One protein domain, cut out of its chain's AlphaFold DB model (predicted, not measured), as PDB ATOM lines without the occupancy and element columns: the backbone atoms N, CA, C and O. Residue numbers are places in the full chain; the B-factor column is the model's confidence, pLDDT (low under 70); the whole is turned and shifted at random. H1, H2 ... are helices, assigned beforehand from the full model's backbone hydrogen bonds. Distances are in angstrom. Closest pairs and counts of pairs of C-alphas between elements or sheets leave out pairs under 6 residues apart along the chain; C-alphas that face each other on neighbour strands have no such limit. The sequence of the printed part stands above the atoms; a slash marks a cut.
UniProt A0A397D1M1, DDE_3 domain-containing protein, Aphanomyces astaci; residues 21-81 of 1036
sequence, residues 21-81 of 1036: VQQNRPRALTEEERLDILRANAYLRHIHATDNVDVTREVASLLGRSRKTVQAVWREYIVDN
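This is residues 21 to 81 of the 1036 residues of the protein "DDE_3 domain-containing protein" of Aphanomyces astaci (UniProt A0A397D1M1). Three helices pack together as a small crossed cluster: the long H2 forms one side, H4 crosses it about at right angles, and H3 packs on both of them. From the first end of H2 a thin arm leads away, with the short helix H1 at its far end; residues 23 to 28 stick out free. The printed part has 61 residues with four named helices, in the order H1, H2, H3, H4, and no named strand: all helix. It is compact, with a radius of gyration of the C-alphas of 11.8 A and spans of 37 by 26 by 16 A.

H1, residues 21 to 24, begins at C-alpha 21 (247.749, 179.092, 204.863) and measures 5.4 A. H2, residues 31 to 47, is the longest helix at 24.7 A, beginning at C-alpha 31 (254.286, 190.907, 194.302). H3, residues 55 to 62, measures 10.3 A. H4, residues 67 to 80, measures 19.9 A and ends at C-alpha 80 (261.161, 204.487, 196.272).

H1 is apart from H2, H3 and H4. H2 touches H4 with residues 34 to 41 alone, about perpendicular at 89 degrees; their closest C-alphas, Leu 38 and Trp 74, are 6.0 A apart. H2 touches H3 at a steep tilt of 55 degrees, opposite ways, the closest C-alphas being those of Leu 44 and Val 55 at 6.3 A. H4 touches H3 with residues 67 to 71 alone, at a steep tilt of 54 degrees, opposite ways; the closest C-alphas, Ala 60 and Arg 67, are 5.3 A apart. In H2, H3 and H4 every O i to N i+4 pair is within hydrogen-bond range; H1 is too short for such a pair.

The two C-alphas farthest apart, Asn 24 and Thr 50, are 36.9 A from each other. The printed part has no cut. The link from H3 to H4 is tight, those from H1 to H2 and from H2 to H3 are short, and no link is long. The mean pLDDT of the printed part is 84.2, and residues 49 to 51 are under 70.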
ATOM      1  N   VAL A  21     247.152 177.959 205.586       84.19
ATOM      2  CA  VAL A  21     247.749 179.092 204.863       84.19
ATOM      3  C   VAL A  21     249.271 179.044 204.966       84.19
ATOM      4  O   VAL A  21     249.951 179.172 203.954       84.19
ATOM      5  N   GLN A  22     249.834 178.802 206.151       80.81
ATOM      6  CA  GLN A  22     251.287 178.747 206.328       80.81
ATOM      7  C   GLN A  22     251.955 177.609 205.536       80.81
ATOM      8  O   GLN A  22     253.079 177.786 205.069       80.81
ATOM      9  N   GLN A  23     251.280 176.468 205.365       83.62
ATOM     10  CA  GLN A  23     251.794 175.316 204.611       83.62
ATOM     11  C   GLN A  23     251.759 175.519 203.092       83.62
ATOM     12  O   GLN A  23     252.685 175.093 202.406       83.62
ATOM     13  N   ASN A  24     250.720 176.176 202.569       82.38
ATOM     14  CA  ASN A  24     250.520 176.347 201.123       82.38
ATOM     15  C   ASN A  24     251.155 177.628 200.558       82.38
ATOM     16  O   ASN A  24     251.152 177.853 199.349       82.38
ATOM     17  N   ARG A  25     251.703 178.486 201.419       80.69
ATOM     18  CA  ARG A  25     252.285 179.770 201.026       80.69
ATOM     19  C   ARG A  25     253.727 179.611 200.520       80.69
ATOM     20  O   ARG A  25     254.526 178.933 201.171       80.69
ATOM     21  N   PRO A  26     254.119 180.273 199.414       73.50
ATOM     22  CA  PRO A  26     255.491 180.217 198.918       73.50
ATOM     23  C   PRO A  26     256.485 180.840 199.914       73.50
ATOM     24  O   PRO A  26     256.163 181.746 200.690       73.50
ATOM     25  N   ARG A  27     257.739 180.357 199.890       70.19
ATOM     26  CA  ARG A  27     258.808 180.845 200.786       70.19
ATOM     27  C   ARG A  27     259.201 182.304 200.524       70.19
ATOM     28  O   ARG A  27     259.643 182.979 201.453       70.19
ATOM     29  N   ALA A  28     259.072 182.783 199.288       74.25
ATOM     30  CA  ALA A  28     259.295 184.181 198.927       74.25
ATOM     31  C   ALA A  28     257.967 184.956 198.930       74.25
ATOM     32  O   ALA A  28     256.931 184.386 198.603       74.25
ATOM     33  N   LEU A  29     258.008 186.244 199.298       80.31
ATOM     34  CA  LEU A  29     256.852 187.134 199.146       80.31
ATOM     35  C   LEU A  29     256.635 187.406 197.657       80.31
ATOM     36  O   LEU A  29     257.544 187.938 197.011       80.31
ATOM     37  N   THR A  30     255.448 187.086 197.150       81.56
ATOM     38  CA  THR A  30     255.055 187.473 195.790       81.56
ATOM     39  C   THR A  30     254.775 188.975 195.719       81.56
ATOM     40  O   THR A  30     254.760 189.674 196.739       81.56
ATOM     41  N   GLU A  31     254.609 189.496 194.509       82.06
ATOM     42  CA  GLU A  31     254.286 190.907 194.302       82.06
ATOM     43  C   GLU A  31     252.912 191.254 194.878       82.06
ATOM     44  O   GLU A  31     252.788 192.233 195.616       82.06
ATOM     45  N   GLU A  32     251.913 190.397 194.650       84.62
ATOM     46  CA  GLU A  32     250.547 190.605 195.137       84.62
ATOM     47  C   GLU A  32     250.516 190.682 196.667       84.62
ATOM     48  O   GLU A  32     249.947 191.606 197.244       84.62
ATOM     49  N   GLU A  33     251.243 189.792 197.348       86.12
ATOM     50  CA  GLU A  33     251.320 189.804 198.810       86.12
ATOM     51  C   GLU A  33     251.985 191.065 199.370       86.12
ATOM     52  O   GLU A  33     251.666 191.504 200.478       86.12
ATOM     53  N   ARG A  34     252.945 191.646 198.641       87.38
ATOM     54  CA  ARG A  34     253.598 192.900 199.046       87.38
ATOM     55  C   ARG A  34     252.639 194.078 198.883       87.38
ATOM     56  O   ARG A  34     252.614 194.944 199.758       87.38
ATOM     57  N   LEU A  35     251.826 194.079 197.827       88.19
ATOM     58  CA  LEU A  35     250.771 195.073 197.614       88.19
ATOM     59  C   LEU A  35     249.677 194.976 198.685       88.19
ATOM     60  O   LEU A  35     249.268 196.002 199.231       88.19
ATOM     61  N   ASP A  36     249.277 193.767 199.079       90.06
ATOM     62  CA  ASP A  36     248.307 193.560 200.161       90.06
ATOM     63  C   ASP A  36     248.837 194.045 201.516       90.06
ATOM     64  O   ASP A  36     248.123 194.714 202.269       90.06
ATOM     65  N   ILE A  37     250.116 193.788 201.816       90.31
ATOM     66  CA  ILE A  37     250.783 194.328 203.013       90.31
ATOM     67  C   ILE A  37     250.777 195.860 202.998       90.31
ATOM     68  O   ILE A  37     250.543 196.480 204.043       90.31
ATOM     69  N   LEU A  38     251.045 196.484 201.847       90.56
ATOM     70  CA  LEU A  38     251.025 197.941 201.714       90.56
ATOM     71  C   LEU A  38     249.613 198.492 201.953       90.56
ATOM     72  O   LEU A  38     249.442 199.405 202.764       90.56
ATOM     73  N   ARG A  39     248.603 197.902 201.307       90.69
ATOM     74  CA  ARG A  39     247.198 198.311 201.431       90.69
ATOM     75  C   ARG A  39     246.689 198.173 202.864       90.69
ATOM     76  O   ARG A  39     246.061 199.100 203.370       90.69
ATOM     77  N   ALA A  40     247.006 197.067 203.541       90.62
ATOM     78  CA  ALA A  40     246.635 196.847 204.939       90.62
ATOM     79  C   ALA A  40     247.283 197.876 205.880       90.62
ATOM     80  O   ALA A  40     246.614 198.405 206.768       90.62
ATOM     81  N   ASN A  41     248.560 198.218 205.661       89.56
ATOM     82  CA  ASN A  41     249.214 199.290 206.419       89.56
ATOM     83  C   ASN A  41     248.560 200.651 206.171       89.56
ATOM     84  O   ASN A  41     248.341 201.383 207.131       89.56
ATOM     85  N   ALA A  42     248.258 201.001 204.919       89.69
ATOM     86  CA  ALA A  42     247.628 202.279 204.593       89.69
ATOM     87  C   ALA A  42     246.244 202.403 205.251       89.69
ATOM     88  O   ALA A  42     245.943 203.419 205.873       89.69
ATOM     89  N   TYR A  43     245.438 201.340 205.179       90.00
ATOM     90  CA  TYR A  43     244.092 201.298 205.746       90.00
ATOM     91  C   TYR A  43     244.086 201.407 207.277       90.00
ATOM     92  O   TYR A  43     243.415 202.277 207.829       90.00
ATOM     93  N   LEU A  44     244.879 200.589 207.981       87.75
ATOM     94  CA  LEU A  44     244.912 200.626 209.449       87.75
ATOM     95  C   LEU A  44     245.561 201.904 209.993       87.75
ATOM     96  O   LEU A  44     245.137 202.402 211.030       87.75
ATOM     97  N   ARG A  45     246.535 202.494 209.283       86.75
ATOM     98  CA  ARG A  45     247.088 203.812 209.648       86.75
ATOM     99  C   ARG A  45     246.087 204.948 209.441       86.75
ATOM    100  O   ARG A  45     246.179 205.944 210.146       86.75
ATOM    101  N   HIS A  46     245.158 204.810 208.494       85.75
ATOM    102  CA  HIS A  46     244.086 205.782 208.287       85.75
ATOM    103  C   HIS A  46     243.021 205.697 209.387       85.75
ATOM    104  O   HIS A  46     242.601 206.727 209.904       85.75
ATOM    105  N   ILE A  47     242.628 204.482 209.781       85.00
ATOM    106  CA  ILE A  47     241.611 204.268 210.823       85.00
ATOM    107  C   ILE A  47     242.138 204.627 212.213       85.00
ATOM    108  O   ILE A  47     241.461 205.329 212.956       85.00
ATOM    109  N   HIS A  48     243.358 204.207 212.553       82.94
ATOM    110  CA  HIS A  48     243.979 204.495 213.849       82.94
ATOM    111  C   HIS A  48     244.784 205.802 213.841       82.94
ATOM    112  O   HIS A  48     245.743 205.943 214.594       82.94
ATOM    113  N   ALA A  49     244.427 206.774 212.994       69.38
ATOM    114  CA  ALA A  49     245.167 208.033 212.869       69.38
ATOM    115  C   ALA A  49     245.212 208.850 214.178       69.38
ATOM    116  O   ALA A  49     246.139 209.630 214.383       69.38
ATOM    117  N   THR A  50     244.230 208.657 215.063       66.19
ATOM    118  CA  THR A  50     244.115 209.326 216.370       66.19
ATOM    119  C   THR A  50     244.516 208.452 217.560       66.19
ATOM    120  O   THR A  50     244.632 208.974 218.667       66.19
ATOM    121  N   ASP A  51     244.784 207.159 217.347       68.44
ATOM    122  CA  ASP A  51     245.118 206.204 218.407       68.44
ATOM    123  C   ASP A  51     246.597 205.796 218.322       68.44
ATOM    124  O   ASP A  51     247.122 205.499 217.251       68.44
ATOM    125  N   ASN A  52     247.299 205.726 219.457       70.31
ATOM    126  CA  ASN A  52     248.726 205.372 219.498       70.31
ATOM    127  C   ASN A  52     248.956 203.845 219.386       70.31
ATOM    128  O   ASN A  52     249.526 203.217 220.281       70.31
ATOM    129  N   VAL A  53     248.461 203.231 218.307       79.38
ATOM    130  CA  VAL A  53     248.496 201.777 218.062       79.38
ATOM    131  C   VAL A  53     249.685 201.400 217.165       79.38
ATOM    132  O   VAL A  53     249.982 202.054 216.165       79.38
ATOM    133  N   ASP A  54     250.380 200.302 217.490       84.00
ATOM    134  CA  ASP A  54     251.486 199.749 216.685       84.00
ATOM    135  C   ASP A  54     250.941 199.032 215.438       84.00
ATOM    136  O   ASP A  54     250.966 197.802 215.344       84.00
ATOM    137  N   VAL A  55     250.477 199.807 214.451       86.50
ATOM    138  CA  VAL A  55     249.831 199.303 213.221       86.50
ATOM    139  C   VAL A  55     250.679 198.248 212.501       86.50
ATOM    140  O   VAL A  55     250.168 197.282 211.944       86.50
ATOM    141  N   THR A  56     252.008 198.374 212.544       86.50
ATOM    142  CA  THR A  56     252.910 197.401 211.896       86.50
ATOM    143  C   THR A  56     252.838 196.022 212.556       86.50
ATOM    144  O   THR A  56     253.003 195.009 211.877       86.50
ATOM    145  N   ARG A  57     252.610 195.961 213.873       87.75
ATOM    146  CA  ARG A  57     252.423 194.701 214.606       87.75
ATOM    147  C   ARG A  57     251.061 194.087 214.315       87.75
ATOM    148  O   ARG A  57     250.975 192.874 214.161       87.75
ATOM    149  N   GLU A  58     250.035 194.912 214.196       87.50
ATOM    150  CA  GLU A  58     248.681 194.456 213.900       87.50
ATOM    151  C   GLU A  58     248.572 193.879 212.485       87.50
ATOM    152  O   GLU A  58     248.133 192.745 212.322       87.50
ATOM    153  N   VAL A  59     249.121 194.567 211.478       88.75
ATOM    154  CA  VAL A  59     249.231 194.039 210.104       88.75
ATOM    155  C   VAL A  59     250.059 192.750 210.064       88.75
ATOM    156  O   VAL A  59     249.716 191.806 209.355       88.75
ATOM    157  N   ALA A  60     251.152 192.687 210.832       87.81
ATOM    158  CA  ALA A  60     251.980 191.488 210.941       87.81
ATOM    159  C   ALA A  60     251.198 190.295 211.518       87.81
ATOM    160  O   ALA A  60     251.328 189.183 211.004       87.81
ATOM    161  N   SER A  61     250.359 190.536 212.528       85.88
ATOM    162  CA  SER A  61     249.471 189.527 213.112       85.88
ATOM    163  C   SER A  61     248.370 189.109 212.136       85.88
ATOM    164  O   SER A  61     248.148 187.918 211.944       85.88
ATOM    165  N   LEU A  62     247.728 190.075 211.474       86.88
ATOM    166  CA  LEU A  62     246.607 189.851 210.559       86.88
ATOM    167  C   LEU A  62     247.021 189.067 209.305       86.88
ATOM    168  O   LEU A  62     246.289 188.196 208.850       86.88
ATOM    169  N   LEU A  63     248.214 189.335 208.766       86.94
ATOM    170  CA  LEU A  63     248.731 188.676 207.559       86.94
ATOM    171  C   LEU A  63     249.673 187.493 207.850       86.94
ATOM    172  O   LEU A  63     250.216 186.898 206.911       86.94
ATOM    173  N   GLY A  64     249.928 187.182 209.127       83.69
ATOM    174  CA  GLY A  64     250.844 186.116 209.549       83.69
ATOM    175  C   GLY A  64     252.284 186.315 209.055       83.69
ATOM    176  O   GLY A  64     252.938 185.366 208.615       83.69
ATOM    177  N   ARG A  65     252.789 187.556 209.054       86.31
ATOM    178  CA  ARG A  65     254.143 187.909 208.581       86.31
ATOM    179  C   ARG A  65     254.985 188.506 209.702       86.31
ATOM    180  O   ARG A  65     254.479 189.065 210.664       86.31
ATOM    181  N   SER A  66     256.311 188.426 209.568       87.19
ATOM    182  CA  SER A  66     257.201 189.058 210.546       87.19
ATOM    183  C   SER A  66     257.049 190.583 210.516       87.19
ATOM    184  O   SER A  66     256.984 191.189 209.441       87.19
ATOM    185  N   ARG A  67     257.095 191.221 211.691       88.94
ATOM    186  CA  ARG A  67     257.071 192.689 211.814       88.94
ATOM    187  C   ARG A  67     258.149 193.363 210.955       88.94
ATOM    188  O   ARG A  67     257.888 194.389 210.336       88.94
ATOM    189  N   LYS A  68     259.344 192.759 210.863       88.19
ATOM    190  CA  LYS A  68     260.456 193.261 210.036       88.19
ATOM    191  C   LYS A  68     260.099 193.297 208.549       88.19
ATOM    192  O   LYS A  68     260.424 194.269 207.879       88.19
ATOM    193  N   THR A  69     259.425 192.262 208.045       86.50
ATOM    194  CA  THR A  69     258.998 192.177 206.640       86.50
ATOM    195  C   THR A  69     257.974 193.257 206.314       86.50
ATOM    196  O   THR A  69     258.153 193.990 205.348       86.50
ATOM    197  N   VAL A  70     256.945 193.394 207.154       89.56
ATOM    198  CA  VAL A  70     255.883 194.399 206.987       89.56
ATOM    199  C   VAL A  70     256.468 195.813 207.002       89.56
ATOM    200  O   VAL A  70     256.180 196.621 206.122       89.56
ATOM    201  N   GLN A  71     257.365 196.093 207.950       89.69
ATOM    202  CA  GLN A  71     258.025 197.393 208.051       89.69
ATOM    203  C   GLN A  71     258.963 197.686 206.871       89.69
ATOM    204  O   GLN A  71     259.141 198.848 206.515       89.69
ATOM    205  N   ALA A  72     259.606 196.662 206.302       85.94
ATOM    206  CA  ALA A  72     260.479 196.820 205.144       85.94
ATOM    207  C   ALA A  72     259.677 197.181 203.888       85.94
ATOM    208  O   ALA A  72     260.055 198.127 203.210       85.94
ATOM    209  N   VAL A  73     258.553 196.497 203.632       87.25
ATOM    210  CA  VAL A  73     257.663 196.801 202.493       87.25
ATOM    211  C   VAL A  73     257.112 198.225 202.594       87.25
ATOM    212  O   VAL A  73     257.148 198.964 201.617       87.25
ATOM    213  N   TRP A  74     256.675 198.641 203.788       88.88
ATOM    214  CA  TRP A  74     256.216 200.016 204.008       88.88
ATOM    215  C   TRP A  74     257.318 201.045 203.734       88.88
ATOM    216  O   TRP A  74     257.082 202.037 203.057       88.88
ATOM    217  N   ARG A  75     258.539 200.807 204.233       87.44
ATOM    218  CA  ARG A  75     259.675 201.713 204.006       87.44
ATOM    219  C   ARG A  75     260.069 201.805 202.536       87.44
ATOM    220  O   ARG A  75     260.320 202.906 202.076       87.44
ATOM    221  N   GLU A  76     260.113 200.679 201.834       85.75
ATOM    222  CA  GLU A  76     260.454 200.621 200.408       85.75
ATOM    223  C   GLU A  76     259.487 201.472 199.579       85.75
ATOM    224  O   GLU A  76     259.927 202.335 198.831       85.75
ATOM    225  N   TYR A  77     258.176 201.353 199.813       88.00
ATOM    226  CA  TYR A  77     257.201 202.206 199.131       88.00
ATOM    227  C   TYR A  77     257.353 203.693 199.483       88.00
ATOM    228  O   TYR A  77     257.301 204.540 198.599       88.00
ATOM    229  N   ILE A  78     257.564 204.032 200.758       86.81
ATOM    230  CA  ILE A  78     257.717 205.436 201.176       86.81
ATOM    231  C   ILE A  78     258.974 206.083 200.573       86.81
ATOM    232  O   ILE A  78     258.962 207.281 200.307       86.81
ATOM    233  N   VAL A  79     260.051 205.317 200.382       81.62
ATOM    234  CA  VAL A  79     261.322 205.836 199.857       81.62
ATOM    235  C   VAL A  79     261.345 205.833 198.330       81.62
ATOM    236  O   VAL A  79     261.698 206.845 197.732       81.62
ATOM    237  N   ASP A  80     260.951 204.725 197.704       76.38
ATOM    238  CA  ASP A  80     261.161 204.487 196.272       76.38
ATOM    239  C   ASP A  80     259.882 204.671 195.430       76.38
ATOM    240  O   ASP A  80     259.946 204.667 194.201       76.38
ATOM    241  N   ASN A  81     258.710 204.823 196.066       78.69
ATOM    242  CA  ASN A  81     257.379 204.893 195.436       78.69
ATOM    243  C   ASN A  81     257.060 203.720 194.484       78.69
ATOM    244  O   ASN A  81     256.238 203.833 193.575       78.69
TER     245      ASN A  81